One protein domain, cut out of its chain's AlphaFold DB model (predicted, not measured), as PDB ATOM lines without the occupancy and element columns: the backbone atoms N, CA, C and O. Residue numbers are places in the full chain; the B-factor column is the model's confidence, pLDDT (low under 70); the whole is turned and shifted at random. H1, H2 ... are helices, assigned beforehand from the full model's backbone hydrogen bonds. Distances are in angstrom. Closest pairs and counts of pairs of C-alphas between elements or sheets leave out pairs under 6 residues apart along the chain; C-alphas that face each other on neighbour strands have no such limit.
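This is residues 291 to 368 of the 538 residues of an uncharacterized protein of Hyphomonas atlantica (UniProt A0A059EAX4). Look first at H3, the longest helix: H2 crosses it steeply and H4 packs crosswise on the two, while short H1 sits off at one side and the loop 313 to 325 swings round from H2 to H3. The 78 printed residues hold four named helices, H1 to H4 in order, and no named strand, an all helix class. The whole is compact, radius of gyration of the C-alphas 12.0 A, spanning 34 by 29 by 20 A.

Find C-alpha 326 at (252.542, 253.559, 264.866); from there H3 runs 22.0 A to residue 340. H2 is residues 300 to 312, 18.5 A; H4 is 350 to 357, ending at (260.298, 264.356, 274.255); H1 is 291 to 295.

H3 touches H2 at a steep tilt of 53 degrees, opposite ways, closest at C-alphas 305 and 332, 6.2 A. With residues 327 to 328 alone H3 touches H4, about perpendicular at 86 degrees; C-alphas 328 and 352 are closest, 5.4 A. H2, with 304 to 307 alone, only just touches H4, with 3 pairs of C-alphas within 8 A, closest at C-alphas 304 and 356, 6.2 A. H1 is close but not clearly touching H2, and apart from H3 and H4. In H1, H2, H3 and H4 every O i to N i+4 pair is within hydrogen-bond range.

The printed part has no cut; H2 to H3 is a long link. Confidence is under 70 at, among others, residues 292 to 298 and 339 to 343.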
ATOM      1  N   ASP A 291     272.837 275.696 269.261       72.12
ATOM      2  CA  ASP A 291     271.392 275.554 269.014       72.12
ATOM      3  C   ASP A 291     270.969 276.030 267.618       72.12
ATOM      4  O   ASP A 291     270.124 275.396 266.992       72.12
ATOM      5  N   TYR A 292     271.608 277.071 267.077       68.38
ATOM      6  CA  TYR A 292     271.345 277.536 265.713       68.38
ATOM      7  C   TYR A 292     271.808 276.523 264.653       68.38
ATOM      8  O   TYR A 292     271.092 276.251 263.702       68.38
ATOM      9  N   GLN A 293     272.974 275.900 264.825       61.31
ATOM     10  CA  GLN A 293     273.466 274.840 263.932       61.31
ATOM     11  C   GLN A 293     272.654 273.544 264.037       61.31
ATOM     12  O   GLN A 293     272.703 272.704 263.141       61.31
ATOM     13  N   ARG A 294     271.970 273.350 265.164       69.25
ATOM     14  CA  ARG A 294     271.184 272.157 265.463       69.25
ATOM     15  C   ARG A 294     269.756 272.281 264.944       69.25
ATOM     16  O   ARG A 294     269.293 271.375 264.264       69.25
ATOM     17  N   PHE A 295     269.084 273.383 265.262       66.12
ATOM     18  CA  PHE A 295     267.668 273.590 264.961       66.12
ATOM     19  C   PHE A 295     267.423 274.635 263.872       66.12
ATOM     20  O   PHE A 295     266.373 274.604 263.247       66.12
ATOM     21  N   GLY A 296     268.368 275.535 263.598       66.56
ATOM     22  CA  GLY A 296     268.246 276.535 262.536       66.56
ATOM     23  C   GLY A 296     266.937 277.320 262.610       66.56
ATOM     24  O   GLY A 296     266.647 277.973 263.610       66.56
ATOM     25  N   THR A 297     266.159 277.250 261.530       67.00
ATOM     26  CA  THR A 297     264.820 277.845 261.394       67.00
ATOM     27  C   THR A 297     263.699 276.808 261.482       67.00
ATOM     28  O   THR A 297     262.590 277.085 261.030       67.00
ATOM     29  N   LEU A 298     263.991 275.604 261.983       69.81
ATOM     30  CA  LEU A 298     263.025 274.515 262.016       69.81
ATOM     31  C   LEU A 298     261.937 274.784 263.056       69.81
ATOM     32  O   LEU A 298     262.222 275.162 264.195       69.81
ATOM     33  N   ASP A 299     260.690 274.543 262.672       75.44
ATOM     34  CA  ASP A 299     259.563 274.512 263.590       75.44
ATOM     35  C   ASP A 299     259.458 273.159 264.321       75.44
ATOM     36  O   ASP A 299     260.124 272.170 263.995       75.44
ATOM     37  N   GLY A 300     258.606 273.106 265.348       74.69
ATOM     38  CA  GLY A 300     258.432 271.904 266.169       74.69
ATOM     39  C   GLY A 300     257.973 270.670 265.383       74.69
ATOM     40  O   GLY A 300     258.279 269.546 265.780       74.69
ATOM     41  N   CYS A 301     257.292 270.853 264.253       78.69
ATOM     42  CA  CYS A 301     256.841 269.751 263.417       78.69
ATOM     43  C   CYS A 301     257.949 269.239 262.504       78.69
ATOM     44  O   CYS A 301     258.111 268.032 262.369       78.69
ATOM     45  N   GLN A 302     258.774 270.124 261.952       76.00
ATOM     46  CA  GLN A 302     259.964 269.737 261.194       76.00
ATOM     47  C   GLN A 302     260.976 268.988 262.081       76.00
ATOM     48  O   GLN A 302     261.604 268.020 261.642       76.00
ATOM     49  N   ILE A 303     261.084 269.376 263.356       77.69
ATOM     50  CA  ILE A 303     261.887 268.664 264.360       77.69
ATOM     51  C   ILE A 303     261.304 267.272 264.640       77.69
ATOM     52  O   ILE A 303     262.027 266.280 264.559       77.69
ATOM     53  N   ALA A 304     260.003 267.175 264.928       84.25
ATOM     54  CA  ALA A 304     259.345 265.891 265.186       84.25
ATOM     55  C   ALA A 304     259.412 264.947 263.976       84.25
ATOM     56  O   ALA A 304     259.710 263.764 264.129       84.25
ATOM     57  N   TYR A 305     259.220 265.479 262.769       82.00
ATOM     58  CA  TYR A 305     259.356 264.731 261.526       82.00
ATOM     59  C   TYR A 305     260.784 264.214 261.320       82.00
ATOM     60  O   TYR A 305     260.964 263.049 260.981       82.00
ATOM     61  N   SER A 306     261.803 265.031 261.606       79.56
ATOM     62  CA  SER A 306     263.210 264.608 261.525       79.56
ATOM     63  C   SER A 306     263.523 263.454 262.487       79.56
ATOM     64  O   SER A 306     264.241 262.526 262.115       79.56
ATOM     65  N   TYR A 307     262.945 263.457 263.695       84.94
ATOM     66  CA  TYR A 307     263.066 262.318 264.609       84.94
ATOM     67  C   TYR A 307     262.358 261.073 264.082       84.94
ATOM     68  O   TYR A 307     262.963 260.007 264.073       84.94
ATOM     69  N   VAL A 308     261.110 261.190 263.618       84.38
ATOM     70  CA  VAL A 308     260.373 260.053 263.042       84.38
ATOM     71  C   VAL A 308     261.148 259.450 261.869       84.38
ATOM     72  O   VAL A 308     261.358 258.240 261.832       84.38
ATOM     73  N   PHE A 309     261.651 260.291 260.965       75.69
ATOM     74  CA  PHE A 309     262.473 259.869 259.836       75.69
ATOM     75  C   PHE A 309     263.748 259.144 260.294       75.69
ATOM     76  O   PHE A 309     264.044 258.048 259.824       75.69
ATOM     77  N   GLY A 310     264.500 259.717 261.239       74.00
ATOM     78  CA  GLY A 310     265.706 259.074 261.770       74.00
ATOM     79  C   GLY A 310     265.422 257.790 262.561       74.00
ATOM     80  O   GLY A 310     266.299 256.936 262.683       74.00
ATOM     81  N   GLY A 311     264.222 257.661 263.133       78.81
ATOM     82  CA  GLY A 311     263.802 256.502 263.916       78.81
ATOM     83  C   GLY A 311     263.366 255.333 263.039       78.81
ATOM     84  O   GLY A 311     263.595 254.184 263.409       78.81
ATOM     85  N   ILE A 312     262.791 255.625 261.870       71.94
ATOM     86  CA  ILE A 312     262.510 254.637 260.821       71.94
ATOM     87  C   ILE A 312     263.829 254.149 260.210       71.94
ATOM     88  O   ILE A 312     264.074 252.947 260.162       71.94
ATOM     89  N   ASN A 313     264.736 255.070 259.870       63.62
ATOM     90  CA  ASN A 313     266.059 254.755 259.308       63.62
ATOM     91  C   ASN A 313     267.121 254.539 260.391       63.62
ATOM     92  O   ASN A 313     268.265 254.987 260.272       63.62
ATOM     93  N   ARG A 314     266.736 253.918 261.511       71.31
ATOM     94  CA  ARG A 314     267.636 253.742 262.649       71.31
ATOM     95  C   ARG A 314     268.707 252.710 262.314       71.31
ATOM     96  O   ARG A 314     268.494 251.511 262.468       71.31
ATOM     97  N   ASP A 315     269.887 253.189 261.954       69.50
ATOM     98  CA  ASP A 315     271.076 252.359 261.816       69.50
ATOM     99  C   ASP A 315     271.796 252.138 263.166       69.50
ATOM    100  O   ASP A 315     271.435 252.671 264.224       69.50
ATOM    101  N   LYS A 316     272.884 251.362 263.121       68.81
ATOM    102  CA  LYS A 316     273.788 251.125 264.260       68.81
ATOM    103  C   LYS A 316     274.488 252.392 264.779       68.81
ATOM    104  O   LYS A 316     275.067 252.371 265.868       68.81
ATOM    105  N   MET A 317     274.419 253.514 264.060       72.69
ATOM    106  CA  MET A 317     275.002 254.809 264.431       72.69
ATOM    107  C   MET A 317     273.964 255.824 264.944       72.69
ATOM    108  O   MET A 317     274.346 256.898 265.416       72.69
ATOM    109  N   SER A 318     272.671 255.499 264.915       79.56
ATOM    110  CA  SER A 318     271.587 256.374 265.367       79.56
ATOM    111  C   SER A 318     271.519 256.496 266.894       79.56
ATOM    112  O   SER A 318     271.787 255.547 267.640       79.56
ATOM    113  N   PHE A 319     271.160 257.687 267.376       85.06
ATOM    114  CA  PHE A 319     270.987 257.996 268.802       85.06
ATOM    115  C   PHE A 319     269.523 258.022 269.246       85.06
ATOM    116  O   PHE A 319     269.250 258.371 270.393       85.06
ATOM    117  N   ILE A 320     268.602 257.660 268.353       86.00
ATOM    118  CA  ILE A 320     267.176 257.615 268.654       86.00
ATOM    119  C   ILE A 320     266.876 256.431 269.566       86.00
ATOM    120  O   ILE A 320     267.326 255.303 269.337       86.00
ATOM    121  N   VAL A 321     266.124 256.724 270.617       83.56
ATOM    122  CA  VAL A 321     265.734 255.776 271.654       83.56
ATOM    123  C   VAL A 321     264.305 255.327 271.386       83.56
ATOM    124  O   VAL A 321     263.450 256.146 271.051       83.56
ATOM    125  N   ASP A 322     264.065 254.031 271.580       84.44
ATOM    126  CA  ASP A 322     262.807 253.330 271.307       84.44
ATOM    127  C   ASP A 322     262.412 253.293 269.809       84.44
ATOM    128  O   ASP A 322     262.805 254.159 269.023       84.44
ATOM    129  N   PRO A 323     261.659 252.271 269.367       84.12
ATOM    130  CA  PRO A 323     261.017 252.287 268.054       84.12
ATOM    131  C   PRO A 323     260.040 253.463 267.921       84.12
ATOM    132  O   PRO A 323     259.457 253.908 268.912       84.12
ATOM    133  N   VAL A 324     259.840 253.941 266.692       83.31
ATOM    134  CA  VAL A 324     258.818 254.953 266.390       83.31
ATOM    135  C   VAL A 324     257.428 254.352 266.648       83.31
ATOM    136  O   VAL A 324     257.175 253.241 266.184       83.31
ATOM    137  N   PRO A 325     256.516 255.047 267.352       84.50
ATOM    138  CA  PRO A 325     255.149 254.566 267.539       84.50
ATOM    139  C   PRO A 325     254.372 254.552 266.214       84.50
ATOM    140  O   PRO A 325     254.600 255.398 265.347       84.50
ATOM    141  N   ASP A 326     253.382 253.666 266.076       77.69
ATOM    142  CA  ASP A 326     252.542 253.559 264.866       77.69
ATOM    143  C   ASP A 326     251.831 254.886 264.530       77.69
ATOM    144  O   ASP A 326     251.666 255.269 263.362       77.69
ATOM    145  N   SER A 327     251.465 255.647 265.570       81.31
ATOM    146  CA  SER A 327     250.907 256.995 265.435       81.31
ATOM    147  C   SER A 327     251.886 257.972 264.777       81.31
ATOM    148  O   SER A 327     251.462 258.923 264.127       81.31
ATOM    149  N   GLY A 328     253.193 257.746 264.943       80.56
ATOM    150  CA  GLY A 328     254.269 258.551 264.376       80.56
ATOM    151  C   GLY A 328     254.371 258.423 262.861       80.56
ATOM    152  O   GLY A 328     254.456 259.437 262.172       80.56
ATOM    153  N   ILE A 329     254.264 257.197 262.340       74.56
ATOM    154  CA  ILE A 329     254.258 256.929 260.892       74.56
ATOM    155  C   ILE A 329     253.012 257.555 260.249       74.56
ATOM    156  O   ILE A 329     253.099 258.271 259.249       74.56
ATOM    157  N   SER A 330     251.847 257.350 260.870       78.31
ATOM    158  CA  SER A 330     250.571 257.905 260.397       78.31
ATOM    159  C   SER A 330     250.563 259.437 260.406       78.31
ATOM    160  O   SER A 330     250.077 260.070 259.466       78.31
ATOM    161  N   TRP A 331     251.138 260.051 261.443       87.31
ATOM    162  CA  TRP A 331     251.280 261.502 261.530       87.31
ATOM    163  C   TRP A 331     252.269 262.049 260.495       87.31
ATOM    164  O   TRP A 331     251.969 263.053 259.854       87.31
ATOM    165  N   ALA A 332     253.402 261.380 260.265       81.06
ATOM    166  CA  ALA A 332     254.389 261.800 259.272       81.06
ATOM    167  C   ALA A 332     253.823 261.789 257.839       81.06
ATOM    168  O   ALA A 332     254.043 262.730 257.075       81.06
ATOM    169  N   LEU A 333     252.992 260.791 257.512       75.31
ATOM    170  CA  LEU A 333     252.213 260.747 256.268       75.31
ATOM    171  C   LEU A 333     251.311 261.977 256.101       75.31
ATOM    172  O   LEU A 333     251.206 262.541 255.007       75.31
ATOM    173  N   GLN A 334     250.648 262.397 257.179       78.81
ATOM    174  CA  GLN A 334     249.770 263.563 257.178       78.81
ATOM    175  C   GLN A 334     250.564 264.876 257.122       78.81
ATOM    176  O   GLN A 334     250.155 265.802 256.422       78.81
ATOM    177  N   PHE A 335     251.709 264.942 257.802       81.00
ATOM    178  CA  PHE A 335     252.613 266.089 257.786       81.00
ATOM    179  C   PHE A 335     253.079 266.387 256.358       81.00
ATOM    180  O   PHE A 335     252.900 267.508 255.881       81.00
ATOM    181  N   GLU A 336     253.528 265.370 255.620       70.56
ATOM    182  CA  GLU A 336     253.928 265.518 254.216       70.56
ATOM    183  C   GLU A 336     252.777 266.005 253.315       70.56
ATOM    184  O   GLU A 336     252.969 266.891 252.479       70.56
ATOM    185  N   LYS A 337     251.543 265.506 253.521       67.00
ATOM    186  CA  LYS A 337     250.351 266.004 252.798       67.00
ATOM    187  C   LYS A 337     250.114 267.495 253.058       67.00
ATOM    188  O   LYS A 337     249.877 268.257 252.121       67.00
ATOM    189  N   THR A 338     250.172 267.916 254.322       70.06
ATOM    190  CA  THR A 338     249.920 269.315 254.711       70.06
ATOM    191  C   THR A 338     251.012 270.265 254.220       70.06
ATOM    192  O   THR A 338     250.687 271.321 253.676       70.06
ATOM    193  N   GLN A 339     252.287 269.867 254.298       66.56
ATOM    194  CA  GLN A 339     253.412 270.648 253.778       66.56
ATOM    195  C   GLN A 339     253.314 270.825 252.260       66.56
ATOM    196  O   GLN A 339     253.465 271.934 251.745       66.56
ATOM    197  N   ALA A 340     252.963 269.761 251.529       58.22
ATOM    198  CA  ALA A 340     252.775 269.819 250.082       58.22
ATOM    199  C   ALA A 340     251.637 270.760 249.644       58.22
ATOM    200  O   ALA A 340     251.684 271.274 248.520       58.22
ATOM    201  N   ALA A 341     250.643 270.976 250.511       62.72
ATOM    202  CA  ALA A 341     249.504 271.867 250.304       62.72
ATOM    203  C   ALA A 341     249.704 273.281 250.892       62.72
ATOM    204  O   ALA A 341     248.796 274.107 250.793       62.72
ATOM    205  N   GLY A 342     250.859 273.570 251.511       61.06
ATOM    206  CA  GLY A 342     251.116 274.842 252.199       61.06
ATOM    207  C   GLY A 342     250.211 275.075 253.415       61.06
ATOM    208  O   GLY A 342     249.896 276.217 253.744       61.06
ATOM    209  N   GLN A 343     249.734 273.998 254.038       69.50
ATOM    210  CA  GLN A 343     248.822 274.025 255.177       69.50
ATOM    211  C   GLN A 343     249.581 273.952 256.506       69.50
ATOM    212  O   GLN A 343     250.748 273.569 256.562       69.50
ATOM    213  N   ALA A 344     248.899 274.324 257.592       74.12
ATOM    214  CA  ALA A 344     249.446 274.225 258.939       74.12
ATOM    215  C   ALA A 344     249.742 272.766 259.322       74.12
ATOM    216  O   ALA A 344     249.060 271.841 258.878       74.12
ATOM    217  N   CYS A 345     250.740 272.589 260.187       73.56
ATOM    218  CA  CYS A 345     251.140 271.283 260.690       73.56
ATOM    219  C   CYS A 345     249.959 270.514 261.323       73.56
ATOM    220  O   CYS A 345     249.188 271.102 262.091       73.56
ATOM    221  N   PRO A 346     249.815 269.203 261.046       83.62
ATOM    222  CA  PRO A 346     248.775 268.382 261.640       83.62
ATOM    223  C   PRO A 346     249.005 268.223 263.140       83.62
ATOM    224  O   PRO A 346     250.142 268.127 263.611       83.62
ATOM    225  N   ALA A 347     247.905 268.139 263.887       84.88
ATOM    226  CA  ALA A 347     247.951 267.921 265.325       84.88
ATOM    227  C   ALA A 347     248.762 266.657 265.650       84.88
ATOM    228  O   ALA A 347     248.479 265.573 265.138       84.88
ATOM    229  N   MET A 348     249.781 266.818 266.491       85.50
ATOM    230  CA  MET A 348     250.652 265.724 266.902       85.50
ATOM    231  C   MET A 348     249.919 264.825 267.908       85.50
ATOM    232  O   MET A 348     249.423 265.340 268.914       85.50
ATOM    233  N   PRO A 349     249.843 263.500 267.678       90.69
ATOM    234  CA  PRO A 349     249.331 262.569 268.675       90.69
ATOM    235  C   PRO A 349     250.153 262.644 269.965       90.69
ATOM    236  O   PRO A 349     251.376 262.777 269.905       90.69
ATOM    237  N   GLN A 350     249.499 262.501 271.122       89.19
ATOM    238  CA  GLN A 350     250.176 262.559 272.425       89.19
ATOM    239  C   GLN A 350     251.318 261.540 272.521       89.19
ATOM    240  O   GLN A 350     252.411 261.885 272.946       89.19
ATOM    241  N   GLU A 351     251.084 260.316 272.044       90.50
ATOM    242  CA  GLU A 351     252.081 259.240 272.016       90.50
ATOM    243  C   GLU A 351     253.343 259.627 271.229       90.50
ATOM    244  O   GLU A 351     254.463 259.391 271.686       90.50
ATOM    245  N   LEU A 352     253.176 260.282 270.075       87.56
ATOM    246  CA  LEU A 352     254.301 260.797 269.299       87.56
ATOM    247  C   LEU A 352     255.008 261.936 270.046       87.56
ATOM    248  O   LEU A 352     256.235 261.961 270.086       87.56
ATOM    249  N   GLY A 353     254.258 262.859 270.649       87.19
ATOM    250  CA  GLY A 353     254.828 263.959 271.432       87.19
ATOM    251  C   GLY A 353     255.673 263.464 272.610       87.19
ATOM    252  O   GLY A 353     256.799 263.924 272.800       87.19
ATOM    253  N   ASP A 354     255.169 262.470 273.340       91.44
ATOM    254  CA  ASP A 354     255.874 261.829 274.450       91.44
ATOM    255  C   ASP A 354     257.135 261.100 273.960       91.44
ATOM    256  O   ASP A 354     258.184 261.168 274.601       91.44
ATOM    257  N   TRP A 355     257.069 260.436 272.801       93.75
ATOM    258  CA  TRP A 355     258.226 259.782 272.187       93.75
ATOM    259  C   TRP A 355     259.295 260.782 271.719       93.75
ATOM    260  O   TRP A 355     260.482 260.564 271.969       93.75
ATOM    261  N   VAL A 356     258.900 261.901 271.099       88.81
ATOM    262  CA  VAL A 356     259.823 262.979 270.695       88.81
ATOM    263  C   VAL A 356     260.503 263.595 271.920       88.81
ATOM    264  O   VAL A 356     261.706 263.844 271.895       88.81
ATOM    265  N   ALA A 357     259.766 263.786 273.017       88.94
ATOM    266  CA  ALA A 357     260.298 264.356 274.255       88.94
ATOM    267  C   ALA A 357     261.361 263.476 274.943       88.94
ATOM    268  O   ALA A 357     262.163 263.990 275.722       88.94
ATOM    269  N   LYS A 358     261.394 262.167 274.659       91.12
ATOM    270  CA  LYS A 358     262.427 261.246 275.169       91.12
ATOM    271  C   LYS A 358     263.766 261.361 274.438       91.12
ATOM    272  O   LYS A 358     264.778 260.901 274.967       91.12
ATOM    273  N   GLN A 359     263.782 261.916 273.227       90.88
ATOM    274  CA  GLN A 359     264.992 261.989 272.411       90.88
ATOM    275  C   GLN A 359     265.951 263.047 272.968       90.88
ATOM    276  O   GLN A 359     265.515 264.084 273.463       90.88
ATOM    277  N   ASP A 360     267.267 262.814 272.883       90.06
ATOM    278  CA  ASP A 360     268.250 263.814 273.317       90.06
ATOM    279  C   ASP A 360     268.353 264.933 272.265       90.06
ATOM    280  O   ASP A 360     268.948 264.711 271.201       90.06
ATOM    281  N   PRO A 361     267.863 266.157 272.554       83.88
ATOM    282  CA  PRO A 361     267.929 267.259 271.606       83.88
ATOM    283  C   PRO A 361     269.364 267.573 271.191       83.88
ATOM    284  O   PRO A 361     269.593 268.008 270.069       83.88
ATOM    285  N   LYS A 362     270.371 267.312 272.034       85.25
ATOM    286  CA  LYS A 362     271.766 267.620 271.692       85.25
ATOM    287  C   LYS A 362     272.305 266.760 270.551       85.25
ATOM    288  O   LYS A 362     273.206 267.208 269.837       85.25
ATOM    289  N   LEU A 363     271.734 265.572 270.359       86.56
ATOM    290  CA  LEU A 363     272.088 264.614 269.313       86.56
ATOM    291  C   LEU A 363     271.176 264.720 268.082       86.56
ATOM    292  O   LEU A 363     271.302 263.917 267.166       86.56
ATOM    293  N   PHE A 364     270.297 265.725 268.037       82.62
ATOM    294  CA  PHE A 364     269.355 265.942 266.944       82.62
ATOM    295  C   PHE A 364     270.042 266.157 265.593       82.62
ATOM    296  O   PHE A 364     270.884 267.044 265.444       82.62
ATOM    297  N   GLU A 365     269.639 265.410 264.576       75.62
ATOM    298  CA  GLU A 365     270.034 265.643 263.189       75.62
ATOM    299  C   GLU A 365     268.807 266.075 262.394       75.62
ATOM    300  O   GLU A 365     267.816 265.352 262.326       75.62
ATOM    301  N   ALA A 366     268.872 267.274 261.813       68.50
ATOM    302  CA  ALA A 366     267.826 267.763 260.935       68.50
ATOM    303  C   ALA A 366     267.784 266.925 259.655       68.50
ATOM    304  O   ALA A 366     268.818 266.690 259.024       68.50
ATOM    305  N   TYR A 367     266.586 266.524 259.242       64.50
ATOM    306  CA  TYR A 367     266.381 265.929 257.932       64.50
ATOM    307  C   TYR A 367     266.424 267.020 256.847       64.50
ATOM    308  O   TYR A 367     265.615 267.945 256.844       64.50
ATOM    309  N   GLY A 368     267.394 266.929 255.931       51.59
ATOM    310  CA  GLY A 368     267.725 267.977 254.954       51.59
ATOM    311  C   GLY A 368     266.959 267.953 253.625       51.59
ATOM    312  O   GLY A 368     267.363 268.645 252.699       51.59
TER     313      GLY A 368